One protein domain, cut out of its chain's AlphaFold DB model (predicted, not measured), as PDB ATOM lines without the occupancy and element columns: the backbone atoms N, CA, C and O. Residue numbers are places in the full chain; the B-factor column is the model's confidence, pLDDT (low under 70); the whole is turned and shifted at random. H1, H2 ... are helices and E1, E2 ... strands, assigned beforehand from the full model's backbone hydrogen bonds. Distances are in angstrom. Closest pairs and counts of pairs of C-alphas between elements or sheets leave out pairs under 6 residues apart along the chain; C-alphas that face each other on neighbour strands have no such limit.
ATOM      1  N   ASN A   3     -29.409  46.150  15.579       91.69
ATOM      2  CA  ASN A   3     -30.265  46.672  16.637       91.69
ATOM      3  C   ASN A   3     -29.560  46.459  17.977       91.69
ATOM      4  O   ASN A   3     -29.152  45.342  18.282       91.69
ATOM      5  N   ILE A   4     -29.411  47.527  18.753       95.50
ATOM      6  CA  ILE A   4     -28.880  47.483  20.114       95.50
ATOM      7  C   ILE A   4     -29.918  48.128  21.022       95.50
ATOM      8  O   ILE A   4     -30.353  49.249  20.777       95.50
ATOM      9  N   TYR A   5     -30.314  47.419  22.062       96.69
ATOM     10  CA  TYR A   5     -31.169  47.913  23.122       96.69
ATOM     11  C   TYR A   5     -30.288  48.423  24.253       96.69
ATOM     12  O   TYR A   5     -29.539  47.643  24.837       96.69
ATOM     13  N   LEU A   6     -30.360  49.717  24.552       97.56
ATOM     14  CA  LEU A   6     -29.833  50.249  25.804       97.56
ATOM     15  C   LEU A   6     -30.845  49.998  26.915       97.56
ATOM     16  O   LEU A   6     -32.039  50.232  26.724       97.56
ATOM     17  N   ILE A   7     -30.337  49.545  28.052       98.25
ATOM     18  CA  ILE A   7     -31.103  49.218  29.247       98.25
ATOM     19  C   ILE A   7     -30.767  50.282  30.283       98.25
ATOM     20  O   ILE A   7     -29.598  50.436  30.651       98.25
ATOM     21  N   SER A   8     -31.776  51.010  30.737       97.88
ATOM     22  CA  SER A   8     -31.651  51.968  31.829       97.88
ATOM     23  C   SER A   8     -32.547  51.571  32.995       97.88
ATOM     24  O   SER A   8     -33.608  50.992  32.780       97.88
ATOM     25  N   GLU A   9     -32.135  51.907  34.210       96.25
ATOM     26  CA  GLU A   9     -32.948  51.819  35.426       96.25
ATOM     27  C   GLU A   9     -33.183  53.242  35.955       96.25
ATOM     28  O   GLU A   9     -32.316  54.110  35.800       96.25
ATOM     29  N   GLU A  10     -34.370  53.496  36.514       91.50
ATOM     30  CA  GLU A  10     -34.855  54.836  36.895       91.50
ATOM     31  C   GLU A  10     -33.849  55.647  37.734       91.50
ATOM     32  O   GLU A  10     -33.644  56.838  37.504       91.50
ATOM     33  N   ASN A  11     -33.165  55.003  38.679       92.94
ATOM     34  CA  ASN A  11     -32.263  55.653  39.627       92.94
ATOM     35  C   ASN A  11     -30.787  55.604  39.207       92.94
ATOM     36  O   ASN A  11     -29.989  56.423  39.673       92.94
ATOM     37  N   HIS A  12     -30.404  54.659  38.347       95.19
ATOM     38  CA  HIS A  12     -29.004  54.408  37.983       95.19
ATOM     39  C   HIS A  12     -28.643  54.852  36.557       95.19
ATOM     40  O   HIS A  12     -27.463  54.880  36.200       95.19
ATOM     41  N   GLY A  13     -29.624  55.247  35.740       95.31
ATOM     42  CA  GLY A  13     -29.403  55.599  34.340       95.31
ATOM     43  C   GLY A  13     -29.100  54.360  33.498       95.31
ATOM     44  O   GLY A  13     -29.640  53.291  33.756       95.31
ATOM     45  N   THR A  14     -28.264  54.483  32.463       97.38
ATOM     46  CA  THR A  14     -27.930  53.343  31.591       97.38
ATOM     47  C   THR A  14     -27.036  52.340  32.315       97.38
ATOM     48  O   THR A  14     -25.881  52.637  32.618       97.38
ATOM     49  N   ILE A  15     -27.566  51.138  32.528       98.19
ATOM     50  CA  ILE A  15     -26.911  50.042  33.250       98.19
ATOM     51  C   ILE A  15     -26.301  48.999  32.309       98.19
ATOM     52  O   ILE A  15     -25.348  48.322  32.683       98.19
ATOM     53  N   GLY A  16     -26.801  48.883  31.076       97.44
ATOM     54  CA  GLY A  16     -26.337  47.851  30.152       97.44
ATOM     55  C   GLY A  16     -26.839  48.007  28.724       97.44
ATOM     56  O   GLY A  16     -27.537  48.963  28.374       97.44
ATOM     57  N   ALA A  17     -26.465  47.047  27.882       97.12
ATOM     58  CA  ALA A  17     -26.924  46.960  26.505       97.12
ATOM     59  C   ALA A  17     -27.051  45.500  26.055       97.12
ATOM     60  O   ALA A  17     -26.254  44.651  26.450       97.12
ATOM     61  N   ALA A  18     -28.017  45.225  25.183       97.19
ATOM     62  CA  ALA A  18     -28.265  43.900  24.625       97.19
ATOM     63  C   ALA A  18     -28.705  43.978  23.156       97.19
ATOM     64  O   ALA A  18     -29.181  45.004  22.685       97.19
ATOM     65  N   GLU A  19     -28.566  42.884  22.410       95.94
ATOM     66  CA  GLU A  19     -28.911  42.834  20.975       95.94
ATOM     67  C   GLU A  19     -30.313  42.259  20.709       95.94
ATOM     68  O   GLU A  19     -30.817  42.295  19.587       95.94
ATOM     69  N   SER A  20     -30.963  41.730  21.744       96.62
ATOM     70  CA  SER A  20     -32.284  41.109  21.684       96.62
ATOM     71  C   SER A  20     -33.009  41.253  23.017       96.62
ATOM     72  O   SER A  20     -32.379  41.521  24.039       96.62
ATOM     73  N   TYR A  21     -34.321  41.017  23.012       96.94
ATOM     74  CA  TYR A  21     -35.127  40.983  24.232       96.94
ATOM     75  C   TYR A  21     -34.618  39.940  25.236       96.94
ATOM     76  O   TYR A  21     -34.366  40.260  26.390       96.94
ATOM     77  N   GLN A  22     -34.338  38.720  24.777       97.56
ATOM     78  CA  GLN A  22     -33.770  37.668  25.622       97.56
ATOM     79  C   GLN A  22     -32.415  38.087  26.210       97.56
ATOM     80  O   GLN A  22     -32.108  37.762  27.351       97.56
ATOM     81  N   GLY A  23     -31.613  38.843  25.452       97.88
ATOM     82  CA  GLY A  23     -30.365  39.414  25.948       97.88
ATOM     83  C   GLY A  23     -30.574  40.445  27.062       97.88
ATOM     84  O   GLY A  23     -29.787  40.465  28.002       97.88
ATOM     85  N   ILE A  24     -31.636  41.257  26.987       98.25
ATOM     86  CA  ILE A  24     -32.017  42.197  28.055       98.25
ATOM     87  C   ILE A  24     -32.339  41.422  29.328       98.25
ATOM     88  O   ILE A  24     -31.753  41.694  30.371       98.25
ATOM     89  N   ILE A  25     -33.231  40.432  29.233       98.19
ATOM     90  CA  ILE A  25     -33.658  39.635  30.386       98.19
ATOM     91  C   ILE A  25     -32.472  38.905  31.015       98.19
ATOM     92  O   ILE A  25     -32.259  39.004  32.220       98.19
ATOM     93  N   HIS A  26     -31.649  38.228  30.211       98.19
ATOM     94  CA  HIS A  26     -30.465  37.543  30.730       98.19
ATOM     95  C   HIS A  26     -29.492  38.496  31.426       98.19
ATOM     96  O   HIS A  26     -28.955  38.133  32.470       98.19
ATOM     97  N   PHE A  27     -29.267  39.695  30.876       98.25
ATOM     98  CA  PHE A  27     -28.432  40.711  31.517       98.25
ATOM     99  C   PHE A  27     -29.006  41.114  32.880       98.25
ATOM    100  O   PHE A  27     -28.294  41.057  33.878       98.25
ATOM    101  N   LEU A  28     -30.294  41.462  32.930       98.12
ATOM    102  CA  LEU A  28     -30.944  41.921  34.157       98.12
ATOM    103  C   LEU A  28     -30.900  40.862  35.266       98.12
ATOM    104  O   LEU A  28     -30.617  41.200  36.409       98.12
ATOM    105  N   ILE A  29     -31.114  39.589  34.927       97.12
ATOM    106  CA  ILE A  29     -31.046  38.482  35.891       97.12
ATOM    107  C   ILE A  29     -29.602  38.227  36.339       97.12
ATOM    108  O   ILE A  29     -29.327  38.108  37.529       97.12
ATOM    109  N   THR A  30     -28.661  38.140  35.395       97.31
ATOM    110  CA  THR A  30     -27.268  37.762  35.705       97.31
ATOM    111  C   THR A  30     -26.562  38.819  36.549       97.31
ATOM    112  O   THR A  30     -25.764  38.478  37.418       97.31
ATOM    113  N   GLU A  31     -26.864  40.094  36.305       97.25
ATOM    114  CA  GLU A  31     -26.281  41.222  37.035       97.25
ATOM    115  C   GLU A  31     -27.073  41.589  38.306       97.25
ATOM    116  O   GLU A  31     -26.723  42.557  38.977       97.25
ATOM    117  N   GLY A  32     -28.125  40.835  38.654       96.12
ATOM    118  CA  GLY A  32     -28.909  41.041  39.880       96.12
ATOM    119  C   GLY A  32     -29.802  42.285  39.866       96.12
ATOM    120  O   GLY A  32     -30.162  42.804  40.917       96.12
ATOM    121  N   TRP A  33     -30.160  42.796  38.685       96.94
ATOM    122  CA  TRP A  33     -31.148  43.873  38.557       96.94
ATOM    123  C   TRP A  33     -32.583  43.356  38.640       96.94
ATOM    124  O   TRP A  33     -33.469  44.104  39.036       96.94
ATOM    125  N   LEU A  34     -32.816  42.102  38.247       96.75
ATOM    126  CA  LEU A  34     -34.129  41.465  38.250       96.75
ATOM    127  C   LEU A  34     -34.057  40.122  38.984       96.75
ATOM    128  O   LEU A  34     -33.415  39.188  38.504       96.75
ATOM    129  N   GLU A  35     -34.724  40.044  40.133       95.56
ATOM    130  CA  GLU A  35     -34.691  38.912  41.070       95.56
ATOM    131  C   GLU A  35     -36.117  38.434  41.410       95.56
ATOM    132  O   GLU A  35     -37.100  39.081  41.049       95.56
ATOM    133  N   ASP A  36     -36.237  37.300  42.109       91.00
ATOM    134  CA  ASP A  36     -37.518  36.627  42.393       91.00
ATOM    135  C   ASP A  36     -38.559  37.529  43.083       91.00
ATOM    136  O   ASP A  36     -39.758  37.445  42.812       91.00
ATOM    137  N   ASP A  37     -38.132  38.402  43.989       91.75
ATOM    138  CA  ASP A  37     -39.002  39.293  44.755       91.75
ATOM    139  C   ASP A  37     -39.036  40.725  44.206       91.75
ATOM    140  O   ASP A  37     -39.535  41.629  44.882       91.75
ATOM    141  N   TYR A  38     -38.575  40.933  42.965       95.81
ATOM    142  CA  TYR A  38     -38.576  42.255  42.353       95.81
ATOM    143  C   TYR A  38     -39.990  42.844  42.328       95.81
ATOM    144  O   TYR A  38     -40.923  42.265  41.757       95.81
ATOM    145  N   VAL A  39     -40.141  44.009  42.961       95.44
ATOM    146  CA  VAL A  39     -41.408  44.735  43.058       95.44
ATOM    147  C   VAL A  39     -41.607  45.552  41.789       95.44
ATOM    148  O   VAL A  39     -40.862  46.488  41.519       95.44
ATOM    149  N   ILE A  40     -42.637  45.191  41.030       94.81
ATOM    150  CA  ILE A  40     -43.004  45.831  39.764       94.81
ATOM    151  C   ILE A  40     -43.952  47.012  40.009       94.81
ATOM    152  O   ILE A  40     -43.860  48.034  39.341       94.81
ATOM    153  N   ASP A  41     -44.837  46.904  41.004       93.06
ATOM    154  CA  ASP A  41     -45.706  48.004  41.429       93.06
ATOM    155  C   ASP A  41     -45.687  48.143  42.954       93.06
ATOM    156  O   ASP A  41     -46.229  47.316  43.695       93.06
ATOM    157  N   TRP A  42     -45.089  49.237  43.420       88.94
ATOM    158  CA  TRP A  42     -44.978  49.585  44.836       88.94
ATOM    159  C   TRP A  42     -46.310  49.974  45.485       88.94
ATOM    160  O   TRP A  42     -46.448  49.844  46.700       88.94
ATOM    161  N   ALA A  43     -47.300  50.443  44.718       91.62
ATOM    162  CA  ALA A  43     -48.600  50.835  45.261       91.62
ATOM    163  C   ALA A  43     -49.429  49.615  45.686       91.62
ATOM    164  O   ALA A  43     -50.155  49.670  46.680       91.62
ATOM    165  N   THR A  44     -49.309  48.514  44.944       93.00
ATOM    166  CA  THR A  44     -50.015  47.253  45.213       93.00
ATOM    167  C   THR A  44     -49.118  46.173  45.822       93.00
ATOM    168  O   THR A  44     -49.627  45.132  46.236       93.00
ATOM    169  N   ASN A  45     -47.808  46.427  45.926       92.38
ATOM    170  CA  ASN A  45     -46.790  45.445  46.308       92.38
ATOM    171  C   ASN A  45     -46.824  44.201  45.396       92.38
ATOM    172  O   ASN A  45     -46.688  43.064  45.858       92.38
ATOM    173  N   THR A  46     -47.049  44.432  44.099       94.81
ATOM    174  CA  THR A  46     -47.034  43.391  43.066       94.81
ATOM    175  C   THR A  46     -45.589  43.067  42.720       94.81
ATOM    176  O   THR A  46     -44.804  43.957  42.394       94.81
ATOM    177  N   THR A  47     -45.242  41.786  42.787       96.00
ATOM    178  CA  THR A  47     -43.912  41.272  42.442       96.00
ATOM    179  C   THR A  47     -43.956  40.503  41.133       96.00
ATOM    180  O   THR A  47     -45.020  40.053  40.694       96.00
ATOM    181  N   ILE A  48     -42.795  40.282  40.531       95.69
ATOM    182  CA  ILE A  48     -42.683  39.467  39.322       95.69
ATOM    183  C   ILE A  48     -43.269  38.057  39.493       95.69
ATOM    184  O   ILE A  48     -44.041  37.607  38.644       95.69
ATOM    185  N   ASN A  49     -43.039  37.423  40.645       95.56
ATOM    186  CA  ASN A  49     -43.624  36.128  40.997       95.56
ATOM    187  C   ASN A  49     -45.154  36.156  41.057       95.56
ATOM    188  O   ASN A  49     -45.807  35.188  40.681       95.56
ATOM    189  N   THR A  50     -45.764  37.257  41.499       94.62
ATOM    190  CA  THR A  50     -47.235  37.355  41.507       94.62
ATOM    191  C   THR A  50     -47.835  37.508  40.110       94.62
ATOM    192  O   THR A  50     -48.994  37.149  39.915       94.62
ATOM    193  N   VAL A  51     -47.059  38.012  39.145       94.69
ATOM    194  CA  VAL A  51     -47.495  38.205  37.753       94.69
ATOM    195  C   VAL A  51     -47.273  36.939  36.925       94.69
ATOM    196  O   VAL A  51     -48.177  36.515  36.209       94.69
ATOM    197  N   LEU A  52     -46.090  36.328  37.032       96.50
ATOM    198  CA  LEU A  52     -45.648  35.230  36.163       96.50
ATOM    199  C   LEU A  52     -45.538  33.866  36.874       96.50
ATOM    200  O   LEU A  52     -45.343  32.846  36.215       96.50
ATOM    201  N   GLY A  53     -45.705  33.817  38.197       95.62
ATOM    202  CA  GLY A  53     -45.566  32.605  39.010       95.62
ATOM    203  C   GLY A  53     -44.116  32.264  39.368       95.62
ATOM    204  O   GLY A  53     -43.186  32.958  38.980       95.62
ATOM    205  N   ASP A  54     -43.919  31.156  40.088       94.81
ATOM    206  CA  ASP A  54     -42.605  30.749  40.626       94.81
ATOM    207  C   ASP A  54     -41.537  30.475  39.546       94.81
ATOM    208  O   ASP A  54     -40.345  30.532  39.826       94.81
ATOM    209  N   ASN A  55     -41.955  30.195  38.304       95.88
ATOM    210  CA  ASN A  55     -41.064  30.003  37.150       95.88
ATOM    211  C   ASN A  55     -40.953  31.277  36.293       95.88
ATOM    212  O   ASN A  55     -40.785  31.201  35.073       95.88
ATOM    213  N   TRP A  56     -41.100  32.453  36.906       96.88
ATOM    214  CA  TRP A  56     -41.145  33.737  36.206       96.88
ATOM    215  C   TRP A  56     -39.975  33.945  35.242       96.88
ATOM    216  O   TRP A  56     -40.154  34.555  34.194       96.88
ATOM    217  N   ASN A  57     -38.788  33.440  35.577       95.75
ATOM    218  CA  ASN A  57     -37.561  33.581  34.801       95.75
ATOM    219  C   ASN A  57     -37.636  32.856  33.448       95.75
ATOM    220  O   ASN A  57     -37.032  33.301  32.473       95.75
ATOM    221  N   GLU A  58     -38.394  31.761  33.370       96.75
ATOM    222  CA  GLU A  58     -38.692  31.064  32.118       96.75
ATOM    223  C   GLU A  58     -39.896  31.678  31.395       96.75
ATOM    224  O   GLU A  58     -39.905  31.746  30.164       96.75
ATOM    225  N   GLU A  59     -40.911  32.132  32.138       97.81
ATOM    226  CA  GLU A  59     -42.123  32.729  31.566       97.81
ATOM    227  C   GLU A  59     -41.852  34.097  30.930       97.81
ATOM    228  O   GLU A  59     -42.271  34.331  29.799       97.81
ATOM    229  N   ILE A  60     -41.061  34.960  31.575       97.81
ATOM    230  CA  ILE A  60     -40.725  36.294  31.059       97.81
ATOM    231  C   ILE A  60     -40.019  36.222  29.701       97.81
ATOM    232  O   ILE A  60     -40.195  37.087  28.857       97.81
ATOM    233  N   LEU A  61     -39.256  35.157  29.432       97.75
ATOM    234  CA  LEU A  61     -38.568  34.971  28.152       97.75
ATOM    235  C   LEU A  61     -39.520  34.676  26.980       97.75
ATOM    236  O   LEU A  61     -39.090  34.747  25.822       97.75
ATOM    237  N   LYS A  62     -40.776  34.313  27.265       97.38
ATOM    238  CA  LYS A  62     -41.828  34.062  26.268       97.38
ATOM    239  C   LYS A  62     -42.586  35.331  25.889       97.38
ATOM    240  O   LYS A  62     -43.245  35.332  24.849       97.38
ATOM    241  N   GLU A  63     -42.481  36.370  26.710       97.75
ATOM    242  CA  GLU A  63     -43.077  37.676  26.461       97.75
ATOM    243  C   GLU A  63     -42.283  38.462  25.410       97.75
ATOM    244  O   GLU A  63     -41.239  38.028  24.904       97.75
ATOM    245  N   ASP A  64     -42.800  39.633  25.051       96.81
ATOM    246  CA  ASP A  64     -42.124  40.562  24.160       96.81
ATOM    247  C   ASP A  64     -41.671  41.845  24.870       96.81
ATOM    248  O   ASP A  64     -41.907  42.099  26.055       96.81
ATOM    249  N   ILE A  65     -40.941  42.663  24.114       96.25
ATOM    250  CA  ILE A  65     -40.366  43.910  24.612       96.25
ATOM    251  C   ILE A  65     -41.428  44.954  24.976       96.25
ATOM    252  O   ILE A  65     -41.144  45.830  25.792       96.25
ATOM    253  N   ASP A  66     -42.608  44.906  24.361       97.06
ATOM    254  CA  ASP A  66     -43.657  45.889  24.612       97.06
ATOM    255  C   ASP A  66     -44.379  45.536  25.914       97.06
ATOM    256  O   ASP A  66     -44.488  46.399  26.784       97.06
ATOM    257  N   TRP A  67     -44.696  44.254  26.128       97.50
ATOM    258  CA  TRP A  67     -45.164  43.755  27.423       97.50
ATOM    259  C   TRP A  67     -44.188  44.100  28.553       97.50
ATOM    260  O   TRP A  67     -44.599  44.571  29.614       97.50
ATOM    261  N   PHE A  68     -42.883  43.921  28.323       97.25
ATOM    262  CA  PHE A  68     -41.864  44.253  29.319       97.25
ATOM    263  C   PHE A  68     -41.869  45.744  29.673       97.25
ATOM    264  O   PHE A  68     -41.832  46.091  30.847       97.25
ATOM    265  N   LYS A  69     -41.927  46.634  28.675       96.38
ATOM    266  CA  LYS A  69     -41.955  48.084  28.922       96.38
ATOM    267  C   LYS A  69     -43.198  48.524  29.682       96.38
ATOM    268  O   LYS A  69     -43.094  49.425  30.496       96.38
ATOM    269  N   GLU A  70     -44.352  47.929  29.391       96.25
ATOM    270  CA  GLU A  70     -45.598  48.244  30.093       96.25
ATOM    271  C   GLU A  70     -45.576  47.721  31.528       96.25
ATOM    272  O   GLU A  70     -45.979  48.421  32.452       96.25
ATOM    273  N   THR A  71     -45.076  46.500  31.716       96.06
ATOM    274  CA  THR A  71     -45.020  45.853  33.025       96.06
ATOM    275  C   THR A  71     -44.028  46.556  33.943       96.06
ATOM    276  O   THR A  71     -44.370  46.865  35.074       96.06
ATOM    277  N   PHE A  72     -42.821  46.853  33.457       95.94
ATOM    278  CA  PHE A  72     -41.740  47.467  34.234       95.94
ATOM    279  C   PHE A  72     -41.656  48.990  34.054       95.94
ATOM    280  O   PHE A  72     -40.583  49.572  34.248       95.94
ATOM    281  N   ASP A  73     -42.755  49.646  33.675       93.44
ATOM    282  CA  ASP A  73     -42.797  51.107  33.600       93.44
ATOM    283  C   ASP A  73     -42.498  51.715  34.980       93.44
ATOM    284  O   ASP A  73     -43.005  51.264  36.007       93.44
ATOM    285  N   GLY A  74     -41.615  52.712  35.024       92.88
ATOM    286  CA  GLY A  74     -41.100  53.255  36.288       92.88
ATOM    287  C   GLY A  74     -39.957  52.457  36.927       92.88
ATOM    288  O   GLY A  74     -39.403  52.911  37.925       92.88
ATOM    289  N   CYS A  75     -39.588  51.300  36.368       94.69
ATOM    290  CA  CYS A  75     -38.475  50.470  36.839       94.69
ATOM    291  C   CYS A  75     -37.330  50.458  35.817       94.69
ATOM    292  O   CYS A  75     -36.216  50.903  36.102       94.69
ATOM    293  N   PHE A  76     -37.616  49.987  34.598       96.88
ATOM    294  CA  PHE A  76     -36.631  49.831  33.530       96.88
ATOM    295  C   PHE A  76     -37.082  50.503  32.235       96.88
ATOM    296  O   PHE A  76     -38.231  50.397  31.816       96.88
ATOM    297  N   TYR A  77     -36.130  51.111  31.527       97.12
ATOM    298  CA  TYR A  77     -36.362  51.778  30.251       97.12
ATOM    299  C   TYR A  77     -35.487  51.185  29.158       97.12
ATOM    300  O   TYR A  77     -34.262  51.125  29.277       97.12
ATOM    301  N   ILE A  78     -36.128  50.774  28.063       97.31
ATOM    302  CA  ILE A  78     -35.455  50.131  26.935       97.31
ATOM    303  C   ILE A  78     -35.470  51.039  25.705       97.31
ATOM    304  O   ILE A  78     -36.527  51.316  25.128       97.31
ATOM    305  N   HIS A  79     -34.284  51.442  25.247       95.19
ATOM    306  CA  HIS A  79     -34.111  52.312  24.082       95.19
ATOM    307  C   HIS A  79     -33.467  51.565  22.912       95.19
ATOM    308  O   HIS A  79     -32.357  51.053  23.031       95.19
ATOM    309  N   LEU A  80     -34.130  51.540  21.751       94.75
ATOM    310  CA  LEU A  80     -33.574  50.948  20.533       94.75
ATOM    311  C   LEU A  80     -32.646  51.933  19.810       94.75
ATOM    312  O   LEU A  80     -33.079  52.984  19.335       94.75
ATOM    313  N   ILE A  81     -31.396  51.527  19.625       94.06
ATOM    314  CA  ILE A  81     -30.403  52.176  18.775       94.06
ATOM    315  C   ILE A  81     -30.182  51.321  17.527       94.06
ATOM    316  O   ILE A  81     -29.938  50.117  17.605       94.06
ATOM    317  N   LYS A  82     -30.249  51.962  16.356       91.50
ATOM    318  CA  LYS A  82     -29.916  51.341  15.069       91.50
ATOM    319  C   LYS A  82     -28.510  51.752  14.661       91.50
ATOM    320  O   LYS A  82     -28.273  52.915  14.339       91.50
ATOM    321  N   CYS A  83     -27.590  50.797  14.651       85.44
ATOM    322  CA  CYS A  83     -26.218  51.008  14.212       85.44
ATOM    323  C   CYS A  83     -26.063  50.632  12.733       85.44
ATOM    324  O   CYS A  83     -26.528  49.577  12.279       85.44
ATOM    325  N   TYR A  84     -25.391  51.507  11.992       82.12
ATOM    326  CA  TYR A  84     -24.920  51.258  10.636       82.12
ATOM    327  C   TYR A  84     -23.451  50.848  10.740       82.12
ATOM    328  O   TYR A  84     -22.698  51.495  11.467       82.12
TER     329      TYR A  84
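What this domain is: This is residues 3 to 84 of the 85 residues of an uncharacterized protein of Methanobrevibacter sp (UniProt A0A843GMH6). A strongly twisted three-stranded sheet is covered on one face by H1 and H4, and H2, H3 and E3 gather beyond these helices at the end away from the printed termini. E4 and the hairpin E1–E2 make the sheet, in the antiparallel order E2, E1, E4. The printed part has 82 residues, with four named helices and four named strands along the chain as E1 E2 H1 E3 H2 H3 H4 E4, a mixed class. It is compact, with a radius of gyration of the C-alphas of 12.4 A, yet elongated, spanning 42 by 26 by 22 A.

Where its parts are: Find C-alpha 3 at (-30.265, 46.672, 16.637); E1 runs from there to residue 9, 19.7 A. E2 is residues 13 to 18, and E4, residues 76 to 83, covers 22.0 A to C-alpha 83 at (-26.218, 51.008, 14.212). H1 is residues 21 to 30, 14.3 A, H4 is 65 to 71, H3 is 56 to 62, H2 is 48 to 52 and E3 is 39 to 41.

How they stand to each other: Look at E1 and E4 for N 6 and O 79, 2.8 A apart, and at E2 and E1 for N 5 and O 18, 2.7 A apart. H1 and H4 make two layers with the sheet, helices on one face of it. H1 lies over E2 and E1 at a height of 9.1 A over the sheet; its C-alpha 24 is 5.4 A from C-alpha 18 of E2, their closest. The closest C-alphas of H4 and E4 are Lys 69 and Tyr 77, 6.8 A. H1 and H3 touch, closest at C-alphas 22 and 61, 6.1 A, with a shallow tilt of 16 degrees, opposite ways. H2 and H3 touch only at the corner, closest at C-alphas 49 and 56, 5.9 A. E3 pairs with no named strand, but its residues 39 to 41 pair antiparallel with residues 46 to 47. In H1, H2 and H4 every O i to N i+4 pair is within hydrogen-bond range; in H3 1 of 3 is, beside 2 of 4 O i to N i+3 pairs.

The domain as a whole: The C-alphas farthest apart are Thr 44 and Tyr 84, 42.9 A. The printed part has no cut, no link is long, and no printed residue is under 70 in pLDDT.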